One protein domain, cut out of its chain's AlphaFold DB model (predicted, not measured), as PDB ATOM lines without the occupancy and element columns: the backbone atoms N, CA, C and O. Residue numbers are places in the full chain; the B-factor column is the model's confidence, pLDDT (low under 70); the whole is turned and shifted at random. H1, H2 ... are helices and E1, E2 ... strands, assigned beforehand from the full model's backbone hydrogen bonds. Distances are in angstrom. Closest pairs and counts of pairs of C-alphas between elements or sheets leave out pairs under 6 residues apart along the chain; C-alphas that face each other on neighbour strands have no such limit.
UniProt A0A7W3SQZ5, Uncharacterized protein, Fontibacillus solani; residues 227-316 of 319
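Overview. This is residues 227 to 316 of the 319 residues of an uncharacterized protein of Fontibacillus solani (UniProt A0A7W3SQZ5). A five-stranded sheet has one long helix, H3, over one face and no named helix on the other, while the short helices H1 and H2 sit past its E1 edge, H2 packing on H3. The printed part has 90 residues, with three named helices and five named strands in the order H1 H2 E1 E2 E3 E4 H3 E5. The mixed sheet runs E1 E4 E3 E2 E5, and the class is mixed, helices and strands. The whole is compact, with a radius of gyration of the C-alphas of 12.3 A and spans of 38 by 29 by 18 A.

Along the chain. H1, residues 227 to 232, begins at C-alpha 227 (8.598, 29.563, 2.103). H2 is residues 235 to 238 and E1 residues 245 to 247. E2, residues 257 to 262, is 17.1 A long; E3, 272 to 278, 20.7 A; E4, 283 to 289, 17.9 A. H3, residues 294 to 307, is 19.9 A long. E5, residues 312 to 315, ends at C-alpha 315 (-11.941, 40.405, 20.142).

Arrangement. H1 and H2 are close but not clearly touching; their closest C-alphas, of Lys 230 and His 238, are 5.9 A apart. E1 and E4 are antiparallel (N 246 to O 286, 2.9 A). E2, E3 and E4 form a meander, each strand the antiparallel neighbour of the one before (N 258 to O 277, 2.9 A; N 274 to O 287, 3.0 A); with E1 beside E4 it is a Greek key. H3 is on the sheet at a height of 9.1 A, over E3 and E2, along the strands at 5 degrees to E2 on the local plane: two layers. With residues 300 to 304 alone it touches H2, the closest C-alphas, Leu 237 and Phe 300, being 7.2 A apart. E4, H3 and E5 form a split strand-helix-strand unit, two strands running the same way with E3 and E2 between them, its crossover right-handed; E5 is parallel to E2 (N 259 to O 312, 2.8 A). In H3 every O i to N i+4 pair is within hydrogen-bond range, in H1 1 of 2; H2 is too short for one.

Size, cuts and confidence. The farthest C-alphas, Gly 254 and Gly 269, are 38.2 A apart. The printed part has no cut and no long link. Mean pLDDT of the printed part is 94.4; no printed residue is under 70.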
ATOM      1  N   GLU A 227       8.653  29.615   3.570       90.75
ATOM      2  CA  GLU A 227       8.598  29.563   2.103       90.75
ATOM      3  C   GLU A 227       7.324  28.884   1.606       90.75
ATOM      4  O   GLU A 227       6.760  29.297   0.591       90.75
ATOM      5  N   ILE A 228       6.856  27.864   2.329       91.56
ATOM      6  CA  ILE A 228       5.584  27.195   2.040       91.56
ATOM      7  C   ILE A 228       4.429  28.141   2.374       91.56
ATOM      8  O   ILE A 228       3.551  28.358   1.542       91.56
ATOM      9  N   LEU A 229       4.467  28.782   3.544       92.25
ATOM     10  CA  LEU A 229       3.435  29.719   3.991       92.25
ATOM     11  C   LEU A 229       3.181  30.849   2.997       92.25
ATOM     12  O   LEU A 229       2.030  31.176   2.731       92.25
ATOM     13  N   LYS A 230       4.233  31.422   2.407       91.38
ATOM     14  CA  LYS A 230       4.089  32.489   1.402       91.38
ATOM     15  C   LYS A 230       3.420  32.033   0.101       91.38
ATOM     16  O   LYS A 230       2.950  32.879  -0.648       91.38
ATOM     17  N   LYS A 231       3.376  30.732  -0.194       92.56
ATOM     18  CA  LYS A 231       2.667  30.204  -1.374       92.56
ATOM     19  C   LYS A 231       1.181  29.978  -1.103       92.56
ATOM     20  O   LYS A 231       0.381  30.097  -2.021       92.56
ATOM     21  N   GLU A 232       0.837  29.668   0.143       93.12
ATOM     22  CA  GLU A 232      -0.526  29.316   0.554       93.12
ATOM     23  C   GLU A 232      -1.315  30.527   1.077       93.12
ATOM     24  O   GLU A 232      -2.528  30.618   0.891       93.12
ATOM     25  N   LEU A 233      -0.642  31.482   1.729       93.50
ATOM     26  CA  LEU A 233      -1.291  32.652   2.317       93.50
ATOM     27  C   LEU A 233      -1.606  33.743   1.282       93.50
ATOM     28  O   LEU A 233      -0.809  33.973   0.366       93.50
ATOM     29  N   PRO A 234      -2.685  34.519   1.503       93.50
ATOM     30  CA  PRO A 234      -2.905  35.794   0.829       93.50
ATOM     31  C   PRO A 234      -1.682  36.720   0.921       93.50
ATOM     32  O   PRO A 234      -1.050  36.816   1.976       93.50
ATOM     33  N   GLU A 235      -1.383  37.457  -0.157       93.06
ATOM     34  CA  GLU A 235      -0.239  38.388  -0.220       93.06
ATOM     35  C   GLU A 235      -0.255  39.431   0.911       93.06
ATOM     36  O   GLU A 235       0.792  39.808   1.442       93.06
ATOM     37  N   THR A 236      -1.449  39.842   1.348       92.75
ATOM     38  CA  THR A 236      -1.674  40.766   2.471       92.75
ATOM     39  C   THR A 236      -1.064  40.268   3.786       92.75
ATOM     40  O   THR A 236      -0.632  41.075   4.614       92.75
ATOM     41  N   LEU A 237      -0.964  38.948   3.971       94.50
ATOM     42  CA  LEU A 237      -0.415  38.318   5.172       94.50
ATOM     43  C   LEU A 237       1.088  38.026   5.075       94.50
ATOM     44  O   LEU A 237       1.728  37.792   6.102       94.50
ATOM     45  N   HIS A 238       1.697  38.103   3.886       94.38
ATOM     46  CA  HIS A 238       3.125  37.794   3.700       94.38
ATOM     47  C   HIS A 238       4.033  38.695   4.534       94.38
ATOM     48  O   HIS A 238       5.086  38.247   4.989       94.38
ATOM     49  N   LYS A 239       3.613  39.944   4.786       93.81
ATOM     50  CA  LYS A 239       4.364  40.897   5.619       93.81
ATOM     51  C   LYS A 239       4.550  40.423   7.065       93.81
ATOM     52  O   LYS A 239       5.475  40.895   7.726       93.81
ATOM     53  N   TRP A 240       3.705  39.501   7.533       94.62
ATOM     54  CA  TRP A 240       3.693  38.986   8.902       94.62
ATOM     55  C   TRP A 240       4.389  37.633   9.070       94.62
ATOM     56  O   TRP A 240       4.694  37.244  10.198       94.62
ATOM     57  N   VAL A 241       4.697  36.941   7.969       93.06
ATOM     58  CA  VAL A 241       5.463  35.687   7.993       93.06
ATOM     59  C   VAL A 241       6.871  35.970   8.527       93.06
ATOM     60  O   VAL A 241       7.588  36.822   7.998       93.06
ATOM     61  N   GLY A 242       7.253  35.291   9.613       88.75
ATOM     62  CA  GLY A 242       8.508  35.547  10.334       88.75
ATOM     63  C   GLY A 242       8.510  36.825  11.186       88.75
ATOM     64  O   GLY A 242       9.545  37.195  11.737       88.75
ATOM     65  N   LYS A 243       7.366  37.512  11.310       92.19
ATOM     66  CA  LYS A 243       7.175  38.714  12.143       92.19
ATOM     67  C   LYS A 243       5.996  38.573  13.111       92.19
ATOM     68  O   LYS A 243       5.303  39.553  13.387       92.19
ATOM     69  N   GLY A 244       5.772  37.358  13.601       92.38
ATOM     70  CA  GLY A 244       4.771  37.064  14.626       92.38
ATOM     71  C   GLY A 244       3.691  36.080  14.197       92.38
ATOM     72  O   GLY A 244       3.101  35.467  15.076       92.38
ATOM     73  N   LEU A 245       3.445  35.897  12.891       96.62
ATOM     74  CA  LEU A 245       2.481  34.907  12.396       96.62
ATOM     75  C   LEU A 245       3.103  33.508  12.361       96.62
ATOM     76  O   LEU A 245       4.057  33.276  11.615       96.62
ATOM     77  N   SER A 246       2.488  32.587  13.097       96.38
ATOM     78  CA  SER A 246       2.757  31.152  13.081       96.38
ATOM     79  C   SER A 246       1.504  30.419  12.615       96.38
ATOM     80  O   SER A 246       0.414  30.648  13.130       96.38
ATOM     81  N   VAL A 247       1.638  29.528  11.638       96.69
ATOM     82  CA  VAL A 247       0.530  28.693  11.154       96.69
ATOM     83  C   VAL A 247       0.936  27.240  11.299       96.69
ATOM     84  O   VAL A 247       1.968  26.847  10.772       96.69
ATOM     85  N   TYR A 248       0.120  26.448  11.982       95.38
ATOM     86  CA  TYR A 248       0.355  25.021  12.214       95.38
ATOM     87  C   TYR A 248      -0.443  24.166  11.226       95.38
ATOM     88  O   TYR A 248       0.033  23.137  10.743       95.38
ATOM     89  N   HIS A 249      -1.648  24.620  10.867       95.50
ATOM     90  CA  HIS A 249      -2.534  23.926   9.941       95.50
ATOM     91  C   HIS A 249      -3.232  24.905   8.987       95.50
ATOM     92  O   HIS A 249      -3.799  25.918   9.401       95.50
ATOM     93  N   LEU A 250      -3.218  24.571   7.693       96.31
ATOM     94  CA  LEU A 250      -3.954  25.303   6.661       96.31
ATOM     95  C   LEU A 250      -5.474  25.082   6.806       96.31
ATOM     96  O   LEU A 250      -5.895  24.023   7.295       96.31
ATOM     97  N   PRO A 251      -6.307  26.052   6.386       95.44
ATOM     98  CA  PRO A 251      -7.756  25.935   6.478       95.44
ATOM     99  C   PRO A 251      -8.278  24.762   5.642       95.44
ATOM    100  O   PRO A 251      -7.855  24.528   4.511       95.44
ATOM    101  N   LYS A 252      -9.233  24.018   6.203       95.31
ATOM    102  CA  LYS A 252      -9.894  22.884   5.552       95.31
ATOM    103  C   LYS A 252     -11.327  23.249   5.199       95.31
ATOM    104  O   LYS A 252     -12.046  23.858   5.991       95.31
ATOM    105  N   HIS A 253     -11.761  22.826   4.016       93.06
ATOM    106  CA  HIS A 253     -13.124  23.072   3.558       93.06
ATOM    107  C   HIS A 253     -14.156  22.439   4.508       93.06
ATOM    108  O   HIS A 253     -14.009  21.289   4.919       93.06
ATOM    109  N   GLY A 254     -15.201  23.195   4.853       92.38
ATOM    110  CA  GLY A 254     -16.285  22.739   5.731       92.38
ATOM    111  C   GLY A 254     -15.957  22.707   7.230       92.38
ATOM    112  O   GLY A 254     -16.831  22.355   8.024       92.38
ATOM    113  N   VAL A 255     -14.743  23.086   7.643       95.88
ATOM    114  CA  VAL A 255     -14.361  23.185   9.061       95.88
ATOM    115  C   VAL A 255     -14.649  24.591   9.585       95.88
ATOM    116  O   VAL A 255     -14.410  25.582   8.898       95.88
ATOM    117  N   ARG A 256     -15.180  24.677  10.810       96.31
ATOM    118  CA  ARG A 256     -15.366  25.946  11.526       96.31
ATOM    119  C   ARG A 256     -14.162  26.239  12.405       96.31
ATOM    120  O   ARG A 256     -13.643  25.328  13.048       96.31
ATOM    121  N   TYR A 257     -13.805  27.515  12.465       98.25
ATOM    122  CA  TYR A 257     -12.689  28.024  13.246       98.25
ATOM    123  C   TYR A 257     -13.163  29.097  14.223       98.25
ATOM    124  O   TYR A 257     -14.105  29.844  13.938       98.25
ATOM    125  N   TYR A 258     -12.499  29.160  15.370       98.12
ATOM    126  CA  TYR A 258     -12.801  30.063  16.474       98.12
ATOM    127  C   TYR A 258     -11.501  30.710  16.930       98.12
ATOM    128  O   TYR A 258     -10.472  30.043  16.972       98.12
ATOM    129  N   GLY A 259     -11.524  31.992  17.267       97.19
ATOM    130  CA  GLY A 259     -10.328  32.683  17.723       97.19
ATOM    131  C   GLY A 259     -10.605  33.679  18.827       97.19
ATOM    132  O   GLY A 259     -11.668  34.295  18.866       97.19
ATOM    133  N   GLY A 260      -9.630  33.829  19.713       97.31
ATOM    134  CA  GLY A 260      -9.579  34.893  20.708       97.31
ATOM    135  C   GLY A 260      -8.457  35.858  20.357       97.31
ATOM    136  O   GLY A 260      -7.394  35.420  19.909       97.31
ATOM    137  N   SER A 261      -8.691  37.155  20.533       96.50
ATOM    138  CA  SER A 261      -7.683  38.177  20.270       96.50
ATOM    139  C   SER A 261      -7.655  39.239  21.362       96.50
ATOM    140  O   SER A 261      -8.708  39.752  21.729       96.50
ATOM    141  N   ASP A 262      -6.450  39.580  21.815       94.69
ATOM    142  CA  ASP A 262      -6.165  40.711  22.703       94.69
ATOM    143  C   ASP A 262      -5.395  41.788  21.917       94.69
ATOM    144  O   ASP A 262      -4.498  41.485  21.122       94.69
ATOM    145  N   VAL A 263      -5.787  43.050  22.084       93.19
ATOM    146  CA  VAL A 263      -5.358  44.181  21.256       93.19
ATOM    147  C   VAL A 263      -4.460  45.126  22.053       93.19
ATOM    148  O   VAL A 263      -4.929  45.887  22.896       93.19
ATOM    149  N   ALA A 264      -3.176  45.199  21.705       92.06
ATOM    150  CA  ALA A 264      -2.264  46.186  22.275       92.06
ATOM    151  C   ALA A 264      -2.175  47.466  21.423       92.06
ATOM    152  O   ALA A 264      -2.584  47.521  20.263       92.06
ATOM    153  N   SER A 265      -1.578  48.514  21.998       89.69
ATOM    154  CA  SER A 265      -1.405  49.817  21.331       89.69
ATOM    155  C   SER A 265      -0.346  49.836  20.217       89.69
ATOM    156  O   SER A 265      -0.321  50.777  19.425       89.69
ATOM    157  N   GLY A 266       0.549  48.844  20.166       87.31
ATOM    158  CA  GLY A 266       1.693  48.825  19.241       87.31
ATOM    159  C   GLY A 266       2.889  49.678  19.692       87.31
ATOM    160  O   GLY A 266       3.788  49.961  18.902       87.31
ATOM    161  N   SER A 267       2.916  50.107  20.959       88.00
ATOM    162  CA  SER A 267       3.991  50.935  21.540       88.00
ATOM    163  C   SER A 267       5.251  50.155  21.950       88.00
ATOM    164  O   SER A 267       6.241  50.758  22.365       88.00
ATOM    165  N   GLY A 268       5.242  48.825  21.835       81.94
ATOM    166  CA  GLY A 268       6.343  47.947  22.234       81.94
ATOM    167  C   GLY A 268       6.265  47.416  23.668       81.94
ATOM    168  O   GLY A 268       7.098  46.581  24.013       81.94
ATOM    169  N   GLY A 269       5.293  47.871  24.470       78.62
ATOM    170  CA  GLY A 269       5.014  47.328  25.805       78.62
ATOM    171  C   GLY A 269       4.403  45.931  25.722       78.62
ATOM    172  O   GLY A 269       5.103  44.944  25.926       78.62
ATOM    173  N   ASP A 270       3.130  45.866  25.331       84.62
ATOM    174  CA  ASP A 270       2.384  44.614  25.162       84.62
ATOM    175  C   ASP A 270       2.230  44.231  23.685       84.62
ATOM    176  O   ASP A 270       2.387  45.061  22.781       84.62
ATOM    177  N   SER A 271       1.936  42.954  23.432       91.12
ATOM    178  CA  SER A 271       1.708  42.430  22.083       91.12
ATOM    179  C   SER A 271       0.228  42.325  21.767       91.12
ATOM    180  O   SER A 271      -0.528  41.758  22.545       91.12
ATOM    181  N   SER A 272      -0.154  42.768  20.574       95.44
ATOM    182  CA  SER A 272      -1.421  42.355  19.982       95.44
ATOM    183  C   SER A 272      -1.316  40.878  19.624       95.44
ATOM    184  O   SER A 272      -0.327  40.470  19.001       95.44
ATOM    185  N   SER A 273      -2.302  40.085  20.033       97.00
ATOM    186  CA  SER A 273      -2.264  38.631  19.919       97.00
ATOM    187  C   SER A 273      -3.546  38.042  19.338       97.00
ATOM    188  O   SER A 273      -4.641  38.583  19.503       97.00
ATOM    189  N   LEU A 274      -3.401  36.931  18.623       98.12
ATOM    190  CA  LEU A 274      -4.497  36.100  18.127       98.12
ATOM    191  C   LEU A 274      -4.110  34.639  18.337       98.12
ATOM    192  O   LEU A 274      -3.023  34.236  17.931       98.12
ATOM    193  N   THR A 275      -5.034  33.839  18.856       97.75
ATOM    194  CA  THR A 275      -4.981  32.377  18.753       97.75
ATOM    195  C   THR A 275      -6.220  31.909  18.010       97.75
ATOM    196  O   THR A 275      -7.336  32.303  18.352       97.75
ATOM    197  N   LEU A 276      -6.024  31.067  16.996       97.69
ATOM    198  CA  LEU A 276      -7.083  30.459  16.201       97.69
ATOM    199  C   LEU A 276      -7.090  28.946  16.411       97.69
ATOM    200  O   LEU A 276      -6.056  28.290  16.294       97.69
ATOM    201  N   MET A 277      -8.267  28.386  16.657       97.81
ATOM    202  CA  MET A 277      -8.490  26.962  16.877       97.81
ATOM    203  C   MET A 277      -9.548  26.420  15.917       97.81
ATOM    204  O   MET A 277     -10.451  27.143  15.486       97.81
ATOM    205  N   ASP A 278      -9.453  25.138  15.582       96.88
ATOM    206  CA  ASP A 278     -10.522  24.431  14.879       96.88
ATOM    207  C   ASP A 278     -11.653  23.989  15.830       96.88
ATOM    208  O   ASP A 278     -11.651  24.264  17.031       96.88
ATOM    209  N   LYS A 279     -12.656  23.295  15.282       94.75
ATOM    210  CA  LYS A 279     -13.812  22.791  16.040       94.75
ATOM    211  C   LYS A 279     -13.472  21.798  17.157       94.75
ATOM    212  O   LYS A 279     -14.317  21.583  18.020       94.75
ATOM    213  N   ASP A 280     -12.300  21.172  17.105       94.88
ATOM    214  CA  ASP A 280     -11.851  20.173  18.075       94.88
ATOM    215  C   ASP A 280     -10.916  20.800  19.127       94.88
ATOM    216  O   ASP A 280     -10.434  20.106  20.022       94.88
ATOM    217  N   GLY A 281     -10.693  22.120  19.054       92.69
ATOM    218  CA  GLY A 281      -9.831  22.862  19.971       92.69
ATOM    219  C   GLY A 281      -8.345  22.746  19.638       92.69
ATOM    220  O   GLY A 281      -7.511  23.047  20.491       92.69
ATOM    221  N   VAL A 282      -7.993  22.303  18.426       93.50
ATOM    222  CA  VAL A 282      -6.600  22.268  17.967       93.50
ATOM    223  C   VAL A 282      -6.212  23.656  17.475       93.50
ATOM    224  O   VAL A 282      -6.887  24.215  16.612       93.50
ATOM    225  N   GLU A 283      -5.123  24.211  18.006       95.19
ATOM    226  CA  GLU A 283      -4.572  25.479  17.527       95.19
ATOM    227  C   GLU A 283      -4.047  25.325  16.094       95.19
ATOM    228  O   GLU A 283      -3.235  24.449  15.795       95.19
ATOM    229  N   VAL A 284      -4.533  26.171  15.186       96.88
ATOM    230  CA  VAL A 284      -4.195  26.118  13.756       96.88
ATOM    231  C   VAL A 284      -3.347  27.296  13.306       96.88
ATOM    232  O   VAL A 284      -2.586  27.160  12.348       96.88
ATOM    233  N   ALA A 285      -3.445  28.430  13.999       97.06
ATOM    234  CA  ALA A 285      -2.621  29.605  13.770       97.06
ATOM    235  C   ALA A 285      -2.547  30.463  15.034       97.06
ATOM    236  O   ALA A 285      -3.518  30.555  15.787       97.06
ATOM    237  N   SER A 286      -1.419  31.134  15.222       97.00
ATOM    238  CA  SER A 286      -1.211  32.112  16.280       97.00
ATOM    239  C   SER A 286      -0.470  33.337  15.749       97.00
ATOM    240  O   SER A 286       0.275  33.279  14.767       97.00
ATOM    241  N   PHE A 287      -0.705  34.480  16.381       97.62
ATOM    242  CA  PHE A 287      -0.029  35.728  16.071       97.62
ATOM    243  C   PHE A 287       0.327  36.469  17.350       97.62
ATOM    244  O   PHE A 287      -0.491  36.549  18.262       97.62
ATOM    245  N   HIS A 288       1.524  37.048  17.394       95.69
ATOM    246  CA  HIS A 288       1.910  38.012  18.419       95.69
ATOM    247  C   HIS A 288       2.847  39.074  17.832       95.69
ATOM    248  O   HIS A 288       3.843  38.752  17.181       95.69
ATOM    249  N   ASN A 289       2.551  40.355  18.054       95.50
ATOM    250  CA  ASN A 289       3.441  41.447  17.660       95.50
ATOM    251  C   ASN A 289       3.218  42.688  18.539       95.50
ATOM    252  O   ASN A 289       2.091  43.157  18.678       95.50
ATOM    253  N   ASN A 290       4.288  43.257  19.100       92.94
ATOM    254  CA  ASN A 290       4.220  44.436  19.976       92.94
ATOM    255  C   ASN A 290       4.362  45.785  19.258       92.94
ATOM    256  O   ASN A 290       4.367  46.828  19.910       92.94
ATOM    257  N   LYS A 291       4.494  45.782  17.928       93.81
ATOM    258  CA  LYS A 291       4.680  46.982  17.094       93.81
ATOM    259  C   LYS A 291       3.604  47.170  16.032       93.81
ATOM    260  O   LYS A 291       3.588  48.212  15.382       93.81
ATOM    261  N   ILE A 292       2.743  46.179  15.813       94.62
ATOM    262  CA  ILE A 292       1.615  46.324  14.895       94.62
ATOM    263  C   ILE A 292       0.665  47.395  15.432       94.62
ATOM    264  O   ILE A 292       0.286  47.378  16.603       94.62
ATOM    265  N   SER A 293       0.308  48.352  14.580       94.25
ATOM    266  CA  SER A 293      -0.666  49.377  14.946       94.25
ATOM    267  C   SER A 293      -2.071  48.778  15.052       94.25
ATOM    268  O   SER A 293      -2.388  47.789  14.392       94.25
ATOM    269  N   VAL A 294      -2.944  49.397  15.849       93.44
ATOM    270  CA  VAL A 294      -4.324  48.916  16.061       93.44
ATOM    271  C   VAL A 294      -5.089  48.766  14.739       93.44
ATOM    272  O   VAL A 294      -5.794  47.780  14.537       93.44
ATOM    273  N   TYR A 295      -4.917  49.715  13.814       94.50
ATOM    274  CA  TYR A 295      -5.574  49.678  12.506       94.50
ATOM    275  C   TYR A 295      -5.063  48.521  11.635       94.50
ATOM    276  O   TYR A 295      -5.859  47.751  11.104       94.50
ATOM    277  N   GLU A 296      -3.742  48.340  11.543       95.38
ATOM    278  CA  GLU A 296      -3.170  47.215  10.795       95.38
ATOM    279  C   GLU A 296      -3.528  45.866  11.416       95.38
ATOM    280  O   GLU A 296      -3.664  44.875  10.699       95.38
ATOM    281  N   PHE A 297      -3.683  45.813  12.741       96.12
ATOM    282  CA  PHE A 297      -4.114  44.599  13.416       96.12
ATOM    283  C   PHE A 297      -5.576  44.271  13.109       96.12
ATOM    284  O   PHE A 297      -5.894  43.113  12.858       96.12
ATOM    285  N   ALA A 298      -6.456  45.272  13.026       95.62
ATOM    286  CA  ALA A 298      -7.838  45.068  12.594       95.62
ATOM    287  C   ALA A 298      -7.919  44.516  11.157       95.62
ATOM    288  O   ALA A 298      -8.666  43.568  10.901       95.62
ATOM    289  N   GLU A 299      -7.115  45.054  10.232       96.31
ATOM    290  CA  GLU A 299      -7.006  44.517   8.868       96.31
ATOM    291  C   GLU A 299      -6.482  43.077   8.873       96.31
ATOM    292  O   GLU A 299      -7.055  42.207   8.215       96.31
ATOM    293  N   PHE A 300      -5.440  42.801   9.663       97.12
ATOM    294  CA  PHE A 300      -4.886  41.460   9.826       97.12
ATOM    295  C   PHE A 300      -5.931  40.454  10.330       97.12
ATOM    296  O   PHE A 300      -6.080  39.387   9.735       97.12
ATOM    297  N   LEU A 301      -6.688  40.793  11.381       97.25
ATOM    298  CA  LEU A 301      -7.737  39.930  11.931       97.25
ATOM    299  C   LEU A 301      -8.833  39.637  10.901       97.25
ATOM    300  O   LEU A 301      -9.281  38.495  10.792       97.25
ATOM    301  N   ASN A 302      -9.238  40.639  10.116       96.69
ATOM    302  CA  ASN A 302     -10.214  40.455   9.044       96.69
ATOM    303  C   ASN A 302      -9.693  39.502   7.954       96.69
ATOM    304  O   ASN A 302     -10.402  38.576   7.558       96.69
ATOM    305  N   GLU A 303      -8.455  39.689   7.494       97.00
ATOM    306  CA  GLU A 303      -7.845  38.835   6.468       97.00
ATOM    307  C   GLU A 303      -7.694  37.386   6.949       97.00
ATOM    308  O   GLU A 303      -8.122  36.456   6.262       97.00
ATOM    309  N   VAL A 304      -7.169  37.178   8.163       96.88
ATOM    310  CA  VAL A 304      -7.036  35.840   8.761       96.88
ATOM    311  C   VAL A 304      -8.404  35.197   8.978       96.88
ATOM    312  O   VAL A 304      -8.599  34.035   8.621       96.88
ATOM    313  N   GLY A 305      -9.377  35.945   9.504       96.62
ATOM    314  CA  GLY A 305     -10.732  35.445   9.729       96.62
ATOM    315  C   GLY A 305     -11.393  34.964   8.438       96.62
ATOM    316  O   GLY A 305     -11.994  33.889   8.411       96.62
ATOM    317  N   ARG A 306     -11.230  35.708   7.338       95.94
ATOM    318  CA  ARG A 306     -11.735  35.316   6.011       95.94
ATOM    319  C   ARG A 306     -10.993  34.109   5.449       95.94
ATOM    320  O   ARG A 306     -11.643  33.203   4.928       95.94
ATOM    321  N   TYR A 307      -9.668  34.076   5.581       96.31
ATOM    322  CA  TYR A 307      -8.840  32.962   5.117       96.31
ATOM    323  C   TYR A 307      -9.226  31.639   5.800       96.31
ATOM    324  O   TYR A 307      -9.364  30.614   5.135       96.31
ATOM    325  N   TYR A 308      -9.537  31.675   7.098       97.06
ATOM    326  CA  TYR A 308     -10.059  30.537   7.858       97.06
ATOM    327  C   TYR A 308     -11.593  30.417   7.810       97.06
ATOM    328  O   TYR A 308     -12.243  30.091   8.802       97.06
ATOM    329  N   GLY A 309     -12.190  30.665   6.641       94.38
ATOM    330  CA  GLY A 309     -13.597  30.349   6.377       94.38
ATOM    331  C   GLY A 309     -14.601  31.158   7.202       94.38
ATOM    332  O   GLY A 309     -15.613  30.602   7.626       94.38
ATOM    333  N   TYR A 310     -14.338  32.453   7.409       95.31
ATOM    334  CA  TYR A 310     -15.104  33.335   8.301       95.31
ATOM    335  C   TYR A 310     -15.087  32.838   9.751       95.31
ATOM    336  O   TYR A 310     -16.129  32.568  10.353       95.31
ATOM    337  N   ALA A 311     -13.878  32.705  10.298       97.06
ATOM    338  CA  ALA A 311     -13.667  32.303  11.680       97.06
ATOM    339  C   ALA A 311     -14.420  33.219  12.661       97.06
ATOM    340  O   ALA A 311     -14.486  34.438  12.480       97.06
ATOM    341  N   TYR A 312     -14.959  32.631  13.728       97.31
ATOM    342  CA  TYR A 312     -15.620  33.375  14.797       97.31
ATOM    343  C   TYR A 312     -14.564  33.968  15.722       97.31
ATOM    344  O   TYR A 312     -13.946  33.242  16.497       97.31
ATOM    345  N   LEU A 313     -14.357  35.279  15.634       97.19
ATOM    346  CA  LEU A 313     -13.364  35.982  16.440       97.19
ATOM    347  C   LEU A 313     -14.025  36.688  17.627       97.19
ATOM    348  O   LEU A 313     -14.901  37.535  17.451       97.19
ATOM    349  N   ALA A 314     -13.578  36.351  18.832       96.94
ATOM    350  CA  ALA A 314     -13.849  37.089  20.054       96.94
ATOM    351  C   ALA A 314     -12.693  38.067  20.290       96.94
ATOM    352  O   ALA A 314     -11.603  37.669  20.699       96.94
ATOM    353  N   ILE A 315     -12.930  39.338  19.977       95.19
ATOM    354  CA  ILE A 315     -11.941  40.405  20.142       95.19
ATOM    355  C   ILE A 315     -12.161  41.052  21.508       95.19
ATOM    356  O   ILE A 315     -13.272  41.496  21.812       95.19
ATOM    357  N   GLU A 316     -11.115  41.091  22.327       92.56
ATOM    358  CA  GLU A 316     -11.141  41.734  23.632       92.56
ATOM    359  C   GLU A 316     -11.377  43.238  23.488       92.56
ATOM    360  O   GLU A 316     -10.769  43.929  22.666       92.56
TER     361      GLU A 316